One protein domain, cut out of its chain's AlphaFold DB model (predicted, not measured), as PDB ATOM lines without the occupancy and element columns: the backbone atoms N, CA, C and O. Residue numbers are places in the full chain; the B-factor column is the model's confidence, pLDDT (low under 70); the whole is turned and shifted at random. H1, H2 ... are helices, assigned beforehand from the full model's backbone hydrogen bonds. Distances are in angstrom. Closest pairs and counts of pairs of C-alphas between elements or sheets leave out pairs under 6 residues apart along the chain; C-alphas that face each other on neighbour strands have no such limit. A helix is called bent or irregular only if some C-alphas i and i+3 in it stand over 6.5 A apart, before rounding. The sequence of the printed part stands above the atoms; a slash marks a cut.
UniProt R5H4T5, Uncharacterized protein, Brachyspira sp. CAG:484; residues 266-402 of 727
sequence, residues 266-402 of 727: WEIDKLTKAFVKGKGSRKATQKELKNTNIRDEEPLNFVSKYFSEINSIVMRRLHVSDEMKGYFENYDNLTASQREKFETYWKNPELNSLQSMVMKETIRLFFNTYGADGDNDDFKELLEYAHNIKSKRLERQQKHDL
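This is residues 266 to 402 of the 727 residues of an uncharacterized protein of Brachyspira sp. CAG:484 (UniProt R5H4T5). What does the model look like? The long helix H7 is crossed by H1 and by H4, which both pack on it, while H2 folds back on H1 and H5 packs with H6. The bent helix H8 passes along one side of this group, its arm H8a packed on H4 and on the last residues of H7, and its arm H8b running on to the last printed residue. How is it made up? The printed part has 137 residues with eight named helices, H1 to H8 in order, and no named strand, and its class is all helix. The packing is mostly crossed, with no touching pair at a shallow tilt. It is compact, with a radius of gyration of the C-alphas of 15.3 A and spans of 47 by 33 by 26 A.

What stands first? H1, residues 266 to 277, and H2, residues 282 to 290, touch as a helical hairpin; the closest C-alphas, of Ala 274 and Glu 288, are 5.2 A apart, at a tilt of 36 degrees, only just steep. H3, residues 297 to 305, is close but not clearly touching to H2, with the closest C-alphas, of Gln 286 and Ser 304, 6.7 A apart. Which helix is the hub? H7, residues 349 to 369, touches H1 with residues 355 to 364 alone, the closest C-alphas being those of Thr 272 and Lys 360, 5.8 A apart. It touches H4, residues 307 to 317, at a steep tilt of 58 degrees, with the closest C-alphas, of Val 314 and Met 359, 6.0 A apart. H5, residues 322 to 329, touches H6, residues 336 to 345, the closest C-alphas being those of Met 324 and Phe 342, 6.8 A apart. How does the last helix run? H8, residues 377 to 402, was assigned as one helix by its hydrogen bonds but is bent, C-alphas 387 and 390 being 6.5 A apart; its arms H8a, residues 377 to 387, and H8b, residues 390 to 402, stand at a steep tilt of 41 degrees. H8a touches H4, with the closest C-alphas, of Glu 309 and Ala 386, 5.2 A apart, and makes a helical hairpin with H7, where those of Thr 369 and Phe 379 are 5.2 A apart. H8b touches no helix but is near H5. What do the backbones show? In H1 to H7, H8a and H8b every O i to N i+4 pair is within hydrogen-bond range.

Where do the ends lie? H1 begins at C-alpha 266, (51.737, -46.915, 38.785), and H8b ends at C-alpha 402, (11.565, -37.083, 62.230). Which are long? From first to last C-alpha H7 measures 30.4 A, H8b 18.5 A and H1 16.6 A.

How large is it? The two C-alphas farthest apart, those of Arg 295 and Leu 402, are 52.1 A apart. Is it whole and sure? The printed part has no cut and no long link. The mean pLDDT of the printed part is 79.7, with residues 280, 282 and 292 to 296 under 70.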
ATOM      1  N   TRP A 266      50.831 -47.443  37.761       81.62
ATOM      2  CA  TRP A 266      51.737 -46.915  38.785       81.62
ATOM      3  C   TRP A 266      51.565 -45.404  39.025       81.62
ATOM      4  O   TRP A 266      51.897 -44.918  40.107       81.62
ATOM      5  N   GLU A 267      51.065 -44.650  38.041       80.56
ATOM      6  CA  GLU A 267      50.733 -43.226  38.186       80.56
ATOM      7  C   GLU A 267      49.468 -43.081  39.026       80.56
ATOM      8  O   GLU A 267      49.445 -42.288  39.967       80.56
ATOM      9  N   ILE A 268      48.471 -43.936  38.779       83.06
ATOM     10  CA  ILE A 268      47.256 -44.023  39.596       83.06
ATOM     11  C   ILE A 268      47.613 -44.392  41.042       83.06
ATOM     12  O   ILE A 268      47.129 -43.747  41.966       83.06
ATOM     13  N   ASP A 269      48.533 -45.337  41.260       82.62
ATOM     14  CA  ASP A 269      49.000 -45.694  42.609       82.62
ATOM     15  C   ASP A 269      49.663 -44.523  43.348       82.62
ATOM     16  O   ASP A 269      49.515 -44.380  44.566       82.62
ATOM     17  N   LYS A 270      50.397 -43.661  42.634       82.12
ATOM     18  CA  LYS A 270      50.988 -42.448  43.219       82.12
ATOM     19  C   LYS A 270      49.922 -41.406  43.553       82.12
ATOM     20  O   LYS A 270      49.990 -40.826  44.638       82.12
ATOM     21  N   LEU A 271      48.936 -41.212  42.675       82.75
ATOM     22  CA  LEU A 271      47.791 -40.332  42.925       82.75
ATOM     23  C   LEU A 271      47.009 -40.808  44.157       82.75
ATOM     24  O   LEU A 271      46.807 -40.036  45.089       82.75
ATOM     25  N   THR A 272      46.685 -42.098  44.245       82.88
ATOM     26  CA  THR A 272      46.025 -42.699  45.412       82.88
ATOM     27  C   THR A 272      46.811 -42.467  46.706       82.88
ATOM     28  O   THR A 272      46.235 -42.052  47.712       82.88
ATOM     29  N   LYS A 273      48.135 -42.668  46.698       83.12
ATOM     30  CA  LYS A 273      48.980 -42.433  47.884       83.12
ATOM     31  C   LYS A 273      48.994 -40.967  48.320       83.12
ATOM     32  O   LYS A 273      48.965 -40.704  49.520       83.12
ATOM     33  N   ALA A 274      49.027 -40.024  47.378       80.19
ATOM     34  CA  ALA A 274      48.946 -38.596  47.689       80.19
ATOM     35  C   ALA A 274      47.592 -38.226  48.320       80.19
ATOM     36  O   ALA A 274      47.540 -37.434  49.258       80.19
ATOM     37  N   PHE A 275      46.508 -38.857  47.867       76.12
ATOM     38  CA  PHE A 275      45.158 -38.664  48.404       76.12
ATOM     39  C   PHE A 275      45.009 -39.158  49.838       76.12
ATOM     40  O   PHE A 275      44.505 -38.433  50.693       76.12
ATOM     41  N   VAL A 276      45.494 -40.366  50.116       79.25
ATOM     42  CA  VAL A 276      45.455 -40.942  51.466       79.25
ATOM     43  C   VAL A 276      46.303 -40.104  52.433       79.25
ATOM     44  O   VAL A 276      45.868 -39.810  53.546       79.25
ATOM     45  N   LYS A 277      47.475 -39.622  51.995       80.00
ATOM     46  CA  LYS A 277      48.337 -38.733  52.797       80.00
ATOM     47  C   LYS A 277      47.761 -37.337  53.022       80.00
ATOM     48  O   LYS A 277      48.060 -36.721  54.041       80.00
ATOM     49  N   GLY A 278      46.931 -36.849  52.104       72.94
ATOM     50  CA  GLY A 278      46.250 -35.564  52.227       72.94
ATOM     51  C   GLY A 278      45.159 -35.523  53.304       72.94
ATOM     52  O   GLY A 278      44.691 -34.434  53.636       72.94
ATOM     53  N   LYS A 279      44.772 -36.684  53.864       70.69
ATOM     54  CA  LYS A 279      43.843 -36.840  55.002       70.69
ATOM     55  C   LYS A 279      42.545 -36.024  54.876       70.69
ATOM     56  O   LYS A 279      42.023 -35.528  55.861       70.69
ATOM     57  N   GLY A 280      42.023 -35.852  53.663       64.94
ATOM     58  CA  GLY A 280      40.784 -35.103  53.420       64.94
ATOM     59  C   GLY A 280      40.916 -33.583  53.314       64.94
ATOM     60  O   GLY A 280      39.979 -32.940  52.849       64.94
ATOM     61  N   SER A 281      42.081 -32.993  53.605       73.25
ATOM     62  CA  SER A 281      42.316 -31.580  53.291       73.25
ATOM     63  C   SER A 281      42.637 -31.409  51.811       73.25
ATOM     64  O   SER A 281      43.598 -31.987  51.287       73.25
ATOM     65  N   ARG A 282      41.888 -30.535  51.131       69.81
ATOM     66  CA  ARG A 282      42.152 -30.182  49.729       69.81
ATOM     67  C   ARG A 282      43.538 -29.552  49.568       69.81
ATOM     68  O   ARG A 282      44.251 -29.871  48.622       69.81
ATOM     69  N   LYS A 283      43.949 -28.708  50.524       75.06
ATOM     70  CA  LYS A 283      45.254 -28.025  50.515       75.06
ATOM     71  C   LYS A 283      46.410 -28.994  50.764       75.06
ATOM     72  O   LYS A 283      47.409 -28.937  50.048       75.06
ATOM     73  N   ALA A 284      46.275 -29.896  51.741       76.06
ATOM     74  CA  ALA A 284      47.308 -30.897  52.016       76.06
ATOM     75  C   ALA A 284      47.431 -31.903  50.866       76.06
ATOM     76  O   ALA A 284      48.539 -32.179  50.419       76.06
ATOM     77  N   THR A 285      46.303 -32.360  50.310       74.50
ATOM     78  CA  THR A 285      46.304 -33.253  49.143       74.50
ATOM     79  C   THR A 285      46.952 -32.587  47.934       74.50
ATOM     80  O   THR A 285      47.783 -33.196  47.274       74.50
ATOM     81  N   GLN A 286      46.644 -31.316  47.656       71.94
ATOM     82  CA  GLN A 286      47.257 -30.589  46.543       71.94
ATOM     83  C   GLN A 286      48.773 -30.401  46.729       71.94
ATOM     84  O   GLN A 286      49.522 -30.440  45.754       71.94
ATOM     85  N   LYS A 287      49.242 -30.236  47.974       80.06
ATOM     86  CA  LYS A 287      50.673 -30.189  48.309       80.06
ATOM     87  C   LYS A 287      51.349 -31.550  48.108       80.06
ATOM     88  O   LYS A 287      52.408 -31.607  47.494       80.06
ATOM     89  N   GLU A 288      50.722 -32.633  48.564       80.00
ATOM     90  CA  GLU A 288      51.220 -34.002  48.365       80.00
ATOM     91  C   GLU A 288      51.235 -34.396  46.885       80.00
ATOM     92  O   GLU A 288      52.195 -35.007  46.426       80.00
ATOM     93  N   LEU A 289      50.222 -33.984  46.114       72.50
ATOM     94  CA  LEU A 289      50.163 -34.187  44.669       72.50
ATOM     95  C   LEU A 289      51.333 -33.491  43.969       72.50
ATOM     96  O   LEU A 289      52.052 -34.145  43.218       72.50
ATOM     97  N   LYS A 290      51.605 -32.215  44.270       73.44
ATOM     98  CA  LYS A 290      52.758 -31.481  43.706       73.44
ATOM     99  C   LYS A 290      54.116 -32.108  44.044       73.44
ATOM    100  O   LYS A 290      55.072 -31.909  43.304       73.44
ATOM    101  N   ASN A 291      54.195 -32.877  45.128       72.62
ATOM    102  CA  ASN A 291      55.400 -33.601  45.535       72.62
ATOM    103  C   ASN A 291      55.535 -34.984  44.866       72.62
ATOM    104  O   ASN A 291      56.524 -35.686  45.094       72.62
ATOM    105  N   THR A 292      54.561 -35.415  44.058       67.94
ATOM    106  CA  THR A 292      54.672 -36.665  43.298       67.94
ATOM    107  C   THR A 292      55.521 -36.458  42.040       67.94
ATOM    108  O   THR A 292      55.265 -35.563  41.247       67.94
ATOM    109  N   ASN A 293      56.524 -37.318  41.815       65.06
ATOM    110  CA  ASN A 293      57.327 -37.360  40.577       65.06
ATOM    111  C   ASN A 293      56.512 -37.911  39.379       65.06
ATOM    112  O   ASN A 293      56.917 -38.898  38.756       65.06
ATOM    113  N   ILE A 294      55.327 -37.362  39.111       68.12
ATOM    114  CA  ILE A 294      54.525 -37.622  37.908       68.12
ATOM    115  C   ILE A 294      54.866 -36.505  36.917       68.12
ATOM    116  O   ILE A 294      54.814 -35.334  37.274       68.12
ATOM    117  N   ARG A 295      55.296 -36.861  35.700       57.66
ATOM    118  CA  ARG A 295      55.749 -35.879  34.695       57.66
ATOM    119  C   ARG A 295      54.593 -35.151  34.001       57.66
ATOM    120  O   ARG A 295      54.800 -34.030  33.557       57.66
ATOM    121  N   ASP A 296      53.414 -35.770  33.930       65.56
ATOM    122  CA  ASP A 296      52.214 -35.168  33.345       65.56
ATOM    123  C   ASP A 296      51.387 -34.432  34.408       65.56
ATOM    124  O   ASP A 296      50.815 -35.040  35.315       65.56
ATOM    125  N   GLU A 297      51.285 -33.108  34.271       71.19
ATOM    126  CA  GLU A 297      50.472 -32.261  35.159       71.19
ATOM    127  C   GLU A 297      48.960 -32.452  34.937       71.19
ATOM    128  O   GLU A 297      48.145 -32.102  35.791       71.19
ATOM    129  N   GLU A 298      48.557 -33.024  33.801       77.62
ATOM    130  CA  GLU A 298      47.158 -33.092  33.378       77.62
ATOM    131  C   GLU A 298      46.304 -34.109  34.174       77.62
ATOM    132  O   GLU A 298      45.268 -33.696  34.709       77.62
ATOM    133  N   PRO A 299      46.713 -35.383  34.377       79.25
ATOM    134  CA  PRO A 299      46.006 -36.315  35.267       79.25
ATOM    135  C   PRO A 299      45.958 -35.823  36.719       79.25
ATOM    136  O   PRO A 299      44.973 -36.027  37.429       79.25
ATOM    137  N   LEU A 300      47.012 -35.132  37.158       77.19
ATOM    138  CA  LEU A 300      47.129 -34.585  38.504       77.19
ATOM    139  C   LEU A 300      46.143 -33.434  38.740       77.19
ATOM    140  O   LEU A 300      45.416 -33.429  39.737       77.19
ATOM    141  N   ASN A 301      46.069 -32.493  37.798       81.12
ATOM    142  CA  ASN A 301      45.113 -31.389  37.836       81.12
ATOM    143  C   ASN A 301      43.668 -31.889  37.719       81.12
ATOM    144  O   ASN A 301      42.787 -31.383  38.417       81.12
ATOM    145  N   PHE A 302      43.426 -32.915  36.898       86.19
ATOM    146  CA  PHE A 302      42.114 -33.540  36.761       86.19
ATOM    147  C   PHE A 302      41.629 -34.147  38.078       86.19
ATOM    148  O   PHE A 302      40.558 -33.807  38.580       86.19
ATOM    149  N   VAL A 303      42.446 -35.004  38.683       82.50
ATOM    150  CA  VAL A 303      42.089 -35.680  39.930       82.50
ATOM    151  C   VAL A 303      41.982 -34.672  41.090       82.50
ATOM    152  O   VAL A 303      41.097 -34.793  41.935       82.50
ATOM    153  N   SER A 304      42.787 -33.602  41.089       80.00
ATOM    154  CA  SER A 304      42.639 -32.484  42.035       80.00
ATOM    155  C   SER A 304      41.349 -31.674  41.836       80.00
ATOM    156  O   SER A 304      40.856 -31.084  42.805       80.00
ATOM    157  N   LYS A 305      40.824 -31.584  40.608       85.88
ATOM    158  CA  LYS A 305      39.578 -30.868  40.297       85.88
ATOM    159  C   LYS A 305      38.367 -31.608  40.861       85.88
ATOM    160  O   LYS A 305      37.536 -30.964  41.486       85.88
ATOM    161  N   TYR A 306      38.329 -32.932  40.705       86.94
ATOM    162  CA  TYR A 306      37.222 -33.800  41.135       86.94
ATOM    163  C   TYR A 306      37.454 -34.467  42.504       86.94
ATOM    164  O   TYR A 306      36.883 -35.513  42.814       86.94
ATOM    165  N   PHE A 307      38.321 -33.877  43.334       82.38
ATOM    166  CA  PHE A 307      38.724 -34.424  44.635       82.38
ATOM    167  C   PHE A 307      37.526 -34.719  45.551       82.38
ATOM    168  O   PHE A 307      37.480 -35.765  46.202       82.38
ATOM    169  N   SER A 308      36.565 -33.798  45.617       82.44
ATOM    170  CA  SER A 308      35.367 -33.907  46.455       82.44
ATOM    171  C   SER A 308      34.446 -35.037  46.002       82.44
ATOM    172  O   SER A 308      33.935 -35.800  46.821       82.44
ATOM    173  N   GLU A 309      34.255 -35.156  44.695       88.00
ATOM    174  CA  GLU A 309      33.353 -36.086  44.031       88.00
ATOM    175  C   GLU A 309      33.895 -37.513  44.138       88.00
ATOM    176  O   GLU A 309      33.182 -38.418  44.577       88.00
ATOM    177  N   ILE A 310      35.188 -37.690  43.841       86.19
ATOM    178  CA  ILE A 310      35.901 -38.964  43.987       86.19
ATOM    179  C   ILE A 310      35.803 -39.447  45.438       86.19
ATOM    180  O   ILE A 310      35.377 -40.574  45.692       86.19
ATOM    181  N   ASN A 311      36.119 -38.590  46.414       84.38
ATOM    182  CA  ASN A 311      36.073 -38.988  47.821       84.38
ATOM    183  C   ASN A 311      34.656 -39.269  48.332       84.38
ATOM    184  O   ASN A 311      34.474 -40.194  49.121       84.38
ATOM    185  N   SER A 312      33.645 -38.530  47.872       85.00
ATOM    186  CA  SER A 312      32.248 -38.782  48.259       85.00
ATOM    187  C   SER A 312      31.794 -40.186  47.845       85.00
ATOM    188  O   SER A 312      31.110 -40.875  48.606       85.00
ATOM    189  N   ILE A 313      32.225 -40.646  46.666       84.62
ATOM    190  CA  ILE A 313      31.959 -42.008  46.185       84.62
ATOM    191  C   ILE A 313      32.744 -43.038  47.005       84.62
ATOM    192  O   ILE A 313      32.169 -44.044  47.423       84.62
ATOM    193  N   VAL A 314      34.021 -42.773  47.295       85.06
ATOM    194  CA  VAL A 314      34.875 -43.663  48.102       85.06
ATOM    195  C   VAL A 314      34.301 -43.861  49.507       85.06
ATOM    196  O   VAL A 314      34.094 -44.998  49.928       85.06
ATOM    197  N   MET A 315      33.953 -42.781  50.212       84.75
ATOM    198  CA  MET A 315      33.387 -42.850  51.567       84.75
ATOM    199  C   MET A 315      32.031 -43.562  51.601       84.75
ATOM    200  O   MET A 315      31.695 -44.228  52.583       84.75
ATOM    201  N   ARG A 316      31.247 -43.455  50.520       80.44
ATOM    202  CA  ARG A 316      29.994 -44.199  50.366       80.44
ATOM    203  C   ARG A 316      30.238 -45.695  50.161       80.44
ATOM    204  O   ARG A 316      29.558 -46.486  50.806       80.44
ATOM    205  N   ARG A 317      31.186 -46.077  49.298       80.38
ATOM    206  CA  ARG A 317      31.537 -47.485  49.019       80.38
ATOM    207  C   ARG A 317      32.159 -48.190  50.225       80.38
ATOM    208  O   ARG A 317      31.921 -49.372  50.420       80.38
ATOM    209  N   LEU A 318      32.906 -47.462  51.051       80.19
ATOM    210  CA  LEU A 318      33.499 -47.979  52.287       80.19
ATOM    211  C   LEU A 318      32.501 -48.097  53.454       80.19
ATOM    212  O   LEU A 318      32.896 -48.522  54.533       80.19
ATOM    213  N   HIS A 319      31.233 -47.703  53.271       78.56
ATOM    214  CA  HIS A 319      30.198 -47.732  54.317       78.56
ATOM    215  C   HIS A 319      30.595 -47.021  55.626       78.56
ATOM    216  O   HIS A 319      30.177 -47.405  56.715       78.56
ATOM    217  N   VAL A 320      31.378 -45.948  55.515       80.38
ATOM    218  CA  VAL A 320      31.876 -45.166  56.656       80.38
ATOM    219  C   VAL A 320      30.715 -44.469  57.386       80.38
ATOM    220  O   VAL A 320      29.707 -44.123  56.756       80.38
ATOM    221  N   SER A 321      30.838 -44.249  58.701       80.19
ATOM    222  CA  SER A 321      29.807 -43.569  59.501       80.19
ATOM    223  C   SER A 321      29.533 -42.143  59.006       80.19
ATOM    224  O   SER A 321      30.382 -41.498  58.382       80.19
ATOM    225  N   ASP A 322      28.329 -41.630  59.265       78.81
ATOM    226  CA  ASP A 322      27.937 -40.299  58.786       78.81
ATOM    227  C   ASP A 322      28.700 -39.161  59.483       78.81
ATOM    228  O   ASP A 322      28.960 -38.133  58.850       78.81
ATOM    229  N   GLU A 323      29.158 -39.387  60.717       79.38
ATOM    230  CA  GLU A 323      30.082 -38.506  61.443       79.38
ATOM    231  C   GLU A 323      31.426 -38.389  60.709       79.38
ATOM    232  O   GLU A 323      31.875 -37.289  60.394       79.38
ATOM    233  N   MET A 324      32.031 -39.518  60.328       80.88
ATOM    234  CA  MET A 324      33.313 -39.537  59.616       80.88
ATOM    235  C   MET A 324      33.209 -38.946  58.201       80.88
ATOM    236  O   MET A 324      34.140 -38.285  57.734       80.88
ATOM    237  N   LYS A 325      32.060 -39.107  57.525       82.81
ATOM    238  CA  LYS A 325      31.765 -38.387  56.271       82.81
ATOM    239  C   LYS A 325      31.690 -36.875  56.497       82.81
ATOM    240  O   LYS A 325      32.219 -36.113  55.695       82.81
ATOM    241  N   GLY A 326      31.063 -36.441  57.594       78.88
ATOM    242  CA  GLY A 326      31.014 -35.034  57.996       78.88
ATOM    243  C   GLY A 326      32.399 -34.459  58.303       78.88
ATOM    244  O   GLY A 326      32.716 -33.356  57.861       78.88
ATOM    245  N   TYR A 327      33.249 -35.229  58.985       83.50
ATOM    246  CA  TYR A 327      34.633 -34.845  59.266       83.50
ATOM    247  C   TYR A 327      35.465 -34.680  58.004       83.50
ATOM    248  O   TYR A 327      36.208 -33.711  57.886       83.50
ATOM    249  N   PHE A 328      35.296 -35.566  57.028       79.81
ATOM    250  CA  PHE A 328      35.956 -35.417  55.740       79.81
ATOM    251  C   PHE A 328      35.504 -34.144  55.002       79.81
ATOM    252  O   PHE A 328      36.333 -33.368  54.533       79.81
ATOM    253  N   GLU A 329      34.193 -33.905  54.913       77.94
ATOM    254  CA  GLU A 329      33.635 -32.755  54.186       77.94
ATOM    255  C   GLU A 329      34.029 -31.403  54.800       77.94
ATOM    256  O   GLU A 329      34.164 -30.418  54.075       77.94
ATOM    257  N   ASN A 330      34.233 -31.365  56.119       79.12
ATOM    258  CA  ASN A 330      34.550 -30.157  56.879       79.12
ATOM    259  C   ASN A 330      35.954 -30.191  57.497       79.12
ATOM    260  O   ASN A 330      36.198 -29.493  58.480       79.12
ATOM    261  N   TYR A 331      36.879 -30.978  56.938       79.12
ATOM    262  CA  TYR A 331      38.175 -31.280  57.558       79.12
ATOM    263  C   TYR A 331      38.955 -30.037  58.016       79.12
ATOM    264  O   TYR A 331      39.454 -29.973  59.143       79.12
ATOM    265  N   ASP A 332      39.012 -29.011  57.163       76.50
ATOM    266  CA  ASP A 332      39.737 -27.769  57.449       76.50
ATOM    267  C   ASP A 332      39.110 -26.978  58.626       76.50
ATOM    268  O   ASP A 332      39.817 -26.235  59.309       76.50
ATOM    269  N   ASN A 333      37.827 -27.205  58.932       82.06
ATOM    270  CA  ASN A 333      37.062 -26.548  60.000       82.06
ATOM    271  C   ASN A 333      36.920 -27.403  61.277       82.06
ATOM    272  O   ASN A 333      36.216 -27.004  62.202       82.06
ATOM    273  N   LEU A 334      37.562 -28.574  61.344       81.00
ATOM    274  CA  LEU A 334      37.511 -29.440  62.525       81.00
ATOM    275  C   LEU A 334      38.323 -28.885  63.698       81.00
ATOM    276  O   LEU A 334      39.416 -28.343  63.509       81.00
ATOM    277  N   THR A 335      37.826 -29.115  64.915       84.94
ATOM    278  CA  THR A 335      38.573 -28.891  66.164       84.94
ATOM    279  C   THR A 335      39.749 -29.868  66.297       84.94
ATOM    280  O   THR A 335      39.780 -30.914  65.645       84.94
ATOM    281  N   ALA A 336      40.720 -29.562  67.167       80.12
ATOM    282  CA  ALA A 336      41.888 -30.422  67.386       80.12
ATOM    283  C   ALA A 336      41.501 -31.859  67.794       80.12
ATOM    284  O   ALA A 336      41.994 -32.815  67.200       80.12
ATOM    285  N   SER A 337      40.541 -32.006  68.716       78.81
ATOM    286  CA  SER A 337      40.031 -33.315  69.153       78.81
ATOM    287  C   SER A 337      39.324 -34.082  68.026       78.81
ATOM    288  O   SER A 337      39.535 -35.281  67.851       78.81
ATOM    289  N   GLN A 338      38.520 -33.405  67.197       79.94
ATOM    290  CA  GLN A 338      37.854 -34.050  66.056       79.94
ATOM    291  C   GLN A 338      38.851 -34.507  64.988       79.94
ATOM    292  O   GLN A 338      38.689 -35.588  64.422       79.94
ATOM    293  N   ARG A 339      39.907 -33.721  64.737       80.88
ATOM    294  CA  ARG A 339      40.998 -34.133  63.844       80.88
ATOM    295  C   ARG A 339      41.713 -35.360  64.388       80.88
ATOM    296  O   ARG A 339      41.922 -36.298  63.632       80.88
ATOM    297  N   GLU A 340      42.027 -35.402  65.678       82.19
ATOM    298  CA  GLU A 340      42.669 -36.567  66.294       82.19
ATOM    299  C   GLU A 340      41.818 -37.840  66.176       82.19
ATOM    300  O   GLU A 340      42.334 -38.894  65.792       82.19
ATOM    301  N   LYS A 341      40.504 -37.744  66.426       80.38
ATOM    302  CA  LYS A 341      39.559 -38.858  66.241       80.38
ATOM    303  C   LYS A 341      39.520 -39.328  64.788       80.38
ATOM    304  O   LYS A 341      39.634 -40.526  64.525       80.38
ATOM    305  N   PHE A 342      39.413 -38.389  63.849       82.69
ATOM    306  CA  PHE A 342      39.416 -38.689  62.421       82.69
ATOM    307  C   PHE A 342      40.731 -39.346  61.986       82.69
ATOM    308  O   PHE A 342      40.723 -40.364  61.302       82.69
ATOM    309  N   GLU A 343      41.877 -38.824  62.418       80.88
ATOM    310  CA  GLU A 343      43.178 -39.405  62.095       80.88
ATOM    311  C   GLU A 343      43.353 -40.802  62.689       80.88
ATOM    312  O   GLU A 343      43.880 -41.689  62.021       80.88
ATOM    313  N   THR A 344      42.896 -41.013  63.922       82.62
ATOM    314  CA  THR A 344      42.984 -42.308  64.607       82.62
ATOM    315  C   THR A 344      42.125 -43.366  63.923       82.62
ATOM    316  O   THR A 344      42.578 -44.499  63.768       82.62
ATOM    317  N   TYR A 345      40.950 -42.993  63.413       81.44
ATOM    318  CA  TYR A 345      40.095 -43.883  62.624       81.44
ATOM    319  C   TYR A 345      40.827 -44.462  61.397       81.44
ATOM    320  O   TYR A 345      40.759 -45.662  61.129       81.44
ATOM    321  N   TRP A 346      41.611 -43.638  60.693       77.06
ATOM    322  CA  TRP A 346      42.368 -44.055  59.502       77.06
ATOM    323  C   TRP A 346      43.746 -44.677  59.804       77.06
ATOM    324  O   TRP A 346      44.438 -45.109  58.877       77.06
ATOM    325  N   LYS A 347      44.157 -44.769  61.082       79.38
ATOM    326  CA  LYS A 347      45.376 -45.502  61.489       79.38
ATOM    327  C   LYS A 347      45.209 -47.024  61.414       79.38
ATOM    328  O   LYS A 347      46.213 -47.728  61.460       79.38
ATOM    329  N   ASN A 348      43.982 -47.536  61.280       79.62
ATOM    330  CA  ASN A 348      43.740 -48.967  61.105       79.62
ATOM    331  C   ASN A 348      44.327 -49.458  59.753       79.62
ATOM    332  O   ASN A 348      43.885 -48.984  58.701       79.62
ATOM    333  N   PRO A 349      45.283 -50.414  59.752       77.00
ATOM    334  CA  PRO A 349      45.947 -50.888  58.534       77.00
ATOM    335  C   PRO A 349      45.002 -51.498  57.489       77.00
ATOM    336  O   PRO A 349      45.175 -51.266  56.292       77.00
ATOM    337  N   GLU A 350      43.990 -52.252  57.923       75.00
ATOM    338  CA  GLU A 350      43.042 -52.929  57.028       75.00
ATOM    339  C   GLU A 350      42.125 -51.918  56.339       75.00
ATOM    340  O   GLU A 350      41.933 -51.942  55.122       75.00
ATOM    341  N   LEU A 351      41.617 -50.967  57.120       75.81
ATOM    342  CA  LEU A 351      40.712 -49.927  56.646       75.81
ATOM    343  C   LEU A 351      41.429 -48.945  55.702       75.81
ATOM    344  O   LEU A 351      40.856 -48.506  54.707       75.81
ATOM    345  N   ASN A 352      42.710 -48.673  55.955       78.81
ATOM    346  CA  ASN A 352      43.568 -47.872  55.082       78.81
ATOM    347  C   ASN A 352      43.891 -48.594  53.754       78.81
ATOM    348  O   ASN A 352      43.856 -47.990  52.675       78.81
ATOM    349  N   SER A 353      44.121 -49.912  53.801       78.62
ATOM    350  CA  SER A 353      44.284 -50.741  52.599       78.62
ATOM    351  C   SER A 353      43.019 -50.729  51.731       78.62
ATOM    352  O   SER A 353      43.090 -50.473  50.525       78.62
ATOM    353  N   LEU A 354      41.847 -50.914  52.348       80.00
ATOM    354  CA  LEU A 354      40.550 -50.839  51.667       80.00
ATOM    355  C   LEU A 354      40.295 -49.449  51.075       80.00
ATOM    356  O   LEU A 354      39.884 -49.336  49.919       80.00
ATOM    357  N   GLN A 355      40.598 -48.386  51.823       82.62
ATOM    358  CA  GLN A 355      40.477 -47.014  51.333       82.62
ATOM    359  C   GLN A 355      41.331 -46.780  50.087       82.62
ATOM    360  O   GLN A 355      40.846 -46.226  49.101       82.62
ATOM    361  N   SER A 356      42.581 -47.239  50.112       82.94
ATOM    362  CA  SER A 356      43.505 -47.123  48.985       82.94
ATOM    363  C   SER A 356      42.993 -47.876  47.751       82.94
ATOM    364  O   SER A 356      43.009 -47.332  46.645       82.94
ATOM    365  N   MET A 357      42.480 -49.096  47.929       83.88
ATOM    366  CA  MET A 357      41.920 -49.904  46.840       83.88
ATOM    367  C   MET A 357      40.706 -49.226  46.189       83.88
ATOM    368  O   MET A 357      40.694 -49.005  44.977       83.88
ATOM    369  N   VAL A 358      39.720 -48.821  46.993       83.56
ATOM    370  CA  VAL A 358      38.489 -48.180  46.500       83.56
ATOM    371  C   VAL A 358      38.793 -46.826  45.849       83.56
ATOM    372  O   VAL A 358      38.191 -46.470  44.833       83.56
ATOM    373  N   MET A 359      39.764 -46.079  46.378       84.69
ATOM    374  CA  MET A 359      40.236 -44.825  45.788       84.69
ATOM    375  C   MET A 359      40.846 -45.043  44.400       84.69
ATOM    376  O   MET A 359      40.493 -44.336  43.459       84.69
ATOM    377  N   LYS A 360      41.721 -46.045  44.248       86.62
ATOM    378  CA  LYS A 360      42.330 -46.405  42.958       86.62
ATOM    379  C   LYS A 360      41.271 -46.754  41.911       86.62
ATOM    380  O   LYS A 360      41.338 -46.275  40.779       86.62
ATOM    381  N   GLU A 361      40.274 -47.551  42.287       84.62
ATOM    382  CA  GLU A 361      39.164 -47.921  41.399       84.62
ATOM    383  C   GLU A 361      38.291 -46.724  41.013       84.62
ATOM    384  O   GLU A 361      37.876 -46.604  39.861       84.62
ATOM    385  N   THR A 362      38.040 -45.813  41.953       86.81
ATOM    386  CA  THR A 362      37.216 -44.622  41.700       86.81
ATOM    387  C   THR A 362      37.952 -43.628  40.798       86.81
ATOM    388  O   THR A 362      37.351 -43.087  39.876       86.81
ATOM    389  N   ILE A 363      39.264 -43.434  40.971       86.62
ATOM    390  CA  ILE A 363      40.073 -42.606  40.060       86.62
ATOM    391  C   ILE A 363      40.056 -43.189  38.637       86.62
ATOM    392  O   ILE A 363      39.839 -42.452  37.676       86.62
ATOM    393  N   ARG A 364      40.211 -44.515  38.493       86.25
ATOM    394  CA  ARG A 364      40.086 -45.199  37.191       86.25
ATOM    395  C   ARG A 364      38.715 -44.991  36.562       86.25
ATOM    396  O   ARG A 364      38.635 -44.741  35.365       86.25
ATOM    397  N   LEU A 365      37.651 -45.078  37.362       86.88
ATOM    398  CA  LEU A 365      36.292 -44.823  36.894       86.88
ATOM    399  C   LEU A 365      36.182 -43.417  36.297       86.88
ATOM    400  O   LEU A 365      35.731 -43.296  35.167       86.88
ATOM    401  N   PHE A 366      36.669 -42.389  37.000       89.19
ATOM    402  CA  PHE A 366      36.640 -41.006  36.509       89.19
ATOM    403  C   PHE A 366      37.469 -40.808  35.237       89.19
ATOM    404  O   PHE A 366      37.026 -40.106  34.334       89.19
ATOM    405  N   PHE A 367      38.649 -41.423  35.129       87.69
ATOM    406  CA  PHE A 367      39.456 -41.351  33.906       87.69
ATOM    407  C   PHE A 367      38.777 -42.028  32.711       87.69
ATOM    408  O   PHE A 367      38.806 -41.487  31.606       87.69
ATOM    409  N   ASN A 368      38.136 -43.176  32.935       83.69
ATOM    410  CA  ASN A 368      37.490 -43.953  31.881       83.69
ATOM    411  C   ASN A 368      36.196 -43.309  31.374       83.69
ATOM    412  O   ASN A 368      35.919 -43.393  30.176       83.69
ATOM    413  N   THR A 369      35.414 -42.698  32.268       83.06
ATOM    414  CA  THR A 369      34.145 -42.040  31.920       83.06
ATOM    415  C   THR A 369      34.350 -40.629  31.385       83.06
ATOM    416  O   THR A 369      33.518 -40.153  30.625       83.06
ATOM    417  N   TYR A 370      35.476 -39.964  31.678       83.00
ATOM    418  CA  TYR A 370      35.752 -38.619  31.156       83.00
ATOM    419  C   TYR A 370      35.747 -38.532  29.618       83.00
ATOM    420  O   TYR A 370      35.431 -37.485  29.056       83.00
ATOM    421  N   GLY A 371      36.059 -39.621  28.910       77.31
ATOM    422  CA  GLY A 371      36.069 -39.626  27.446       77.31
ATOM    423  C   GLY A 371      37.137 -38.683  26.873       77.31
ATOM    424  O   GLY A 371      38.265 -38.660  27.367       77.31
ATOM    425  N   ALA A 372      36.813 -37.937  25.810       72.19
ATOM    426  CA  ALA A 372      37.757 -37.038  25.132       72.19
ATOM    427  C   ALA A 372      37.888 -35.656  25.809       72.19
ATOM    428  O   ALA A 372      38.992 -35.122  25.907       72.19
ATOM    429  N   ASP A 373      36.785 -35.087  26.301       73.06
ATOM    430  CA  ASP A 373      36.708 -33.713  26.823       73.06
ATOM    431  C   ASP A 373      35.844 -33.553  28.091       73.06
ATOM    432  O   ASP A 373      35.884 -32.495  28.728       73.06
ATOM    433  N   GLY A 374      35.144 -34.604  28.524       74.25
ATOM    434  CA  GLY A 374      34.228 -34.583  29.666       74.25
ATOM    435  C   GLY A 374      32.808 -34.119  29.341       74.25
ATOM    436  O   GLY A 374      32.003 -34.031  30.265       74.25
ATOM    437  N   ASP A 375      32.479 -33.839  28.075       76.56
ATOM    438  CA  ASP A 375      31.132 -33.420  27.652       76.56
ATOM    439  C   ASP A 375      30.284 -34.604  27.155       76.56
ATOM    440  O   ASP A 375      29.530 -34.507  26.191       76.56
ATOM    441  N   ASN A 376      30.422 -35.756  27.811       81.62
ATOM    442  CA  ASN A 376      29.630 -36.946  27.520       81.62
ATOM    443  C   ASN A 376      28.619 -37.220  28.641       81.62
ATOM    444  O   ASN A 376      28.833 -36.834  29.796       81.62
ATOM    445  N   ASP A 377      27.518 -37.880  28.284       78.88
ATOM    446  CA  ASP A 377      26.409 -38.144  29.201       78.88
ATOM    447  C   ASP A 377      26.843 -39.023  30.385       78.88
ATOM    448  O   ASP A 377      26.481 -38.722  31.521       78.88
ATOM    449  N   ASP A 378      27.723 -40.007  30.163       74.94
ATOM    450  CA  ASP A 378      28.221 -40.908  31.213       74.94
ATOM    451  C   ASP A 378      29.015 -40.153  32.301       74.94
ATOM    452  O   ASP A 378      28.887 -40.425  33.500       74.94
ATOM    453  N   PHE A 379      29.845 -39.178  31.911       87.06
ATOM    454  CA  PHE A 379      30.602 -38.358  32.858       87.06
ATOM    455  C   PHE A 379      29.700 -37.371  33.600       87.06
ATOM    456  O   PHE A 379      29.874 -37.172  34.805       87.06
ATOM    457  N   LYS A 380      28.717 -36.779  32.911       84.31
ATOM    458  CA  LYS A 380      27.719 -35.898  33.535       84.31
ATOM    459  C   LYS A 380      26.877 -36.652  34.560       84.31
ATOM    460  O   LYS A 380      26.709 -36.151  35.670       84.31
ATOM    461  N   GLU A 381      26.435 -37.868  34.240       81.75
ATOM    462  CA  GLU A 381      25.695 -38.727  35.166       81.75
ATOM    463  C   GLU A 381      26.553 -39.109  36.383       81.75
ATOM    464  O   GLU A 381      26.081 -39.053  37.521       81.75
ATOM    465  N   LEU A 382      27.840 -39.426  36.184       84.38
ATOM    466  CA  LEU A 382      28.759 -39.719  37.289       84.38
ATOM    467  C   LEU A 382      28.945 -38.512  38.227       84.38
ATOM    468  O   LEU A 382      28.980 -38.681  39.451       84.38
ATOM    469  N   LEU A 383      29.045 -37.300  37.672       87.00
ATOM    470  CA  LEU A 383      29.131 -36.064  38.454       87.00
ATOM    471  C   LEU A 383      27.828 -35.772  39.198       87.00
ATOM    472  O   LEU A 383      27.859 -35.484  40.395       87.00
ATOM    473  N   GLU A 384      26.683 -35.902  38.530       85.81
ATOM    474  CA  GLU A 384      25.372 -35.735  39.153       85.81
ATOM    475  C   GLU A 384      25.164 -36.748  40.289       85.81
ATOM    476  O   GLU A 384      24.715 -36.388  41.382       85.81
ATOM    477  N   TYR A 385      25.556 -38.007  40.076       84.38
ATOM    478  CA  TYR A 385      25.547 -39.028  41.114       84.38
ATOM    479  C   TYR A 385      26.381 -38.594  42.319       84.38
ATOM    480  O   TYR A 385      25.865 -38.631  43.438       84.38
ATOM    481  N   ALA A 386      27.629 -38.161  42.098       85.06
ATOM    482  CA  ALA A 386      28.543 -37.738  43.154       85.06
ATOM    483  C   ALA A 386      28.003 -36.537  43.950       85.06
ATOM    484  O   ALA A 386      28.008 -36.570  45.184       85.06
ATOM    485  N   HIS A 387      27.469 -35.517  43.270       85.38
ATOM    486  CA  HIS A 387      26.878 -34.335  43.905       85.38
ATOM    487  C   HIS A 387      25.643 -34.681  44.749       85.38
ATOM    488  O   HIS A 387      25.476 -34.176  45.864       85.38
ATOM    489  N   ASN A 388      24.815 -35.610  44.271       83.75
ATOM    490  CA  ASN A 388      23.593 -36.016  44.957       83.75
ATOM    491  C   ASN A 388      23.831 -36.914  46.186       83.75
ATOM    492  O   ASN A 388      22.906 -37.099  46.980       83.75
ATOM    493  N   ILE A 389      25.037 -37.470  46.395       80.69
ATOM    494  CA  ILE A 389      25.339 -38.322  47.565       80.69
ATOM    495  C   ILE A 389      25.086 -37.568  48.874       80.69
ATOM    496  O   ILE A 389      24.451 -38.109  49.783       80.69
ATOM    497  N   LYS A 390      25.576 -36.328  48.969       80.56
ATOM    498  CA  LYS A 390      25.496 -35.520  50.189       80.56
ATOM    499  C   LYS A 390      24.063 -35.090  50.497       80.56
ATOM    500  O   LYS A 390      23.592 -35.328  51.605       80.56
ATOM    501  N   SER A 391      23.360 -34.522  49.518       80.12
ATOM    502  CA  SER A 391      21.964 -34.089  49.679       80.12
ATOM    503  C   SER A 391      21.056 -35.264  50.079       80.12
ATOM    504  O   SER A 391      20.406 -35.201  51.120       80.12
ATOM    505  N   LYS A 392      21.135 -36.405  49.376       79.50
ATOM    506  CA  LYS A 392      20.361 -37.617  49.715       79.50
ATOM    507  C   LYS A 392      20.729 -38.225  51.073       79.50
ATOM    508  O   LYS A 392      19.948 -38.983  51.647       79.50
ATOM    509  N   ARG A 393      21.943 -37.989  51.582       79.81
ATOM    510  CA  ARG A 393      22.342 -38.400  52.939       79.81
ATOM    511  C   ARG A 393      21.655 -37.528  53.987       79.81
ATOM    512  O   ARG A 393      21.029 -38.086  54.878       79.81
ATOM    513  N   LEU A 394      21.715 -36.207  53.832       79.56
ATOM    514  CA  LEU A 394      21.086 -35.255  54.752       79.56
ATOM    515  C   LEU A 394      19.561 -35.412  54.790       79.56
ATOM    516  O   LEU A 394      18.984 -35.439  55.869       79.56
ATOM    517  N   GLU A 395      18.911 -35.623  53.643       79.75
ATOM    518  CA  GLU A 395      17.467 -35.899  53.593       79.75
ATOM    519  C   GLU A 395      17.085 -37.191  54.328       79.75
ATOM    520  O   GLU A 395      16.045 -37.258  54.981       79.75
ATOM    521  N   ARG A 396      17.913 -38.242  54.231       77.12
ATOM    522  CA  ARG A 396      17.681 -39.493  54.970       77.12
ATOM    523  C   ARG A 396      17.871 -39.309  56.467       77.12
ATOM    524  O   ARG A 396      17.099 -39.890  57.218       77.12
ATOM    525  N   GLN A 397      18.859 -38.517  56.873       74.25
ATOM    526  CA  GLN A 397      19.089 -38.184  58.274       74.25
ATOM    527  C   GLN A 397      17.900 -37.402  58.842       74.25
ATOM    528  O   GLN A 397      17.303 -37.847  59.805       74.25
ATOM    529  N   GLN A 398      17.440 -36.353  58.160       78.81
ATOM    530  CA  GLN A 398      16.248 -35.603  58.576       78.81
ATOM    531  C   GLN A 398      14.997 -36.482  58.674       78.81
ATOM    532  O   GLN A 398      14.225 -36.365  59.618       78.81
ATOM    533  N   LYS A 399      14.790 -37.390  57.712       75.69
ATOM    534  CA  LYS A 399      13.684 -38.356  57.774       75.69
ATOM    535  C   LYS A 399      13.834 -39.329  58.939       75.69
ATOM    536  O   LYS A 399      12.829 -39.673  59.544       75.69
ATOM    537  N   HIS A 400      15.050 -39.787  59.221       74.38
ATOM    538  CA  HIS A 400      15.331 -40.636  60.373       74.38
ATOM    539  C   HIS A 400      15.034 -39.894  61.675       74.38
ATOM    540  O   HIS A 400      14.337 -40.446  62.509       74.38
ATOM    541  N   ASP A 401      15.480 -38.647  61.808       73.00
ATOM    542  CA  ASP A 401      15.274 -37.823  63.000       73.00
ATOM    543  C   ASP A 401      13.783 -37.529  63.225       73.00
ATOM    544  O   ASP A 401      13.291 -37.654  64.340       73.00
ATOM    545  N   LEU A 402      13.026 -37.233  62.161       77.06
ATOM    546  CA  LEU A 402      11.565 -37.083  62.230       77.06
ATOM    547  C   LEU A 402      10.871 -38.386  62.639       77.06
ATOM    548  O   LEU A 402       9.997 -38.380  63.496       77.06
TER     549      LEU A 402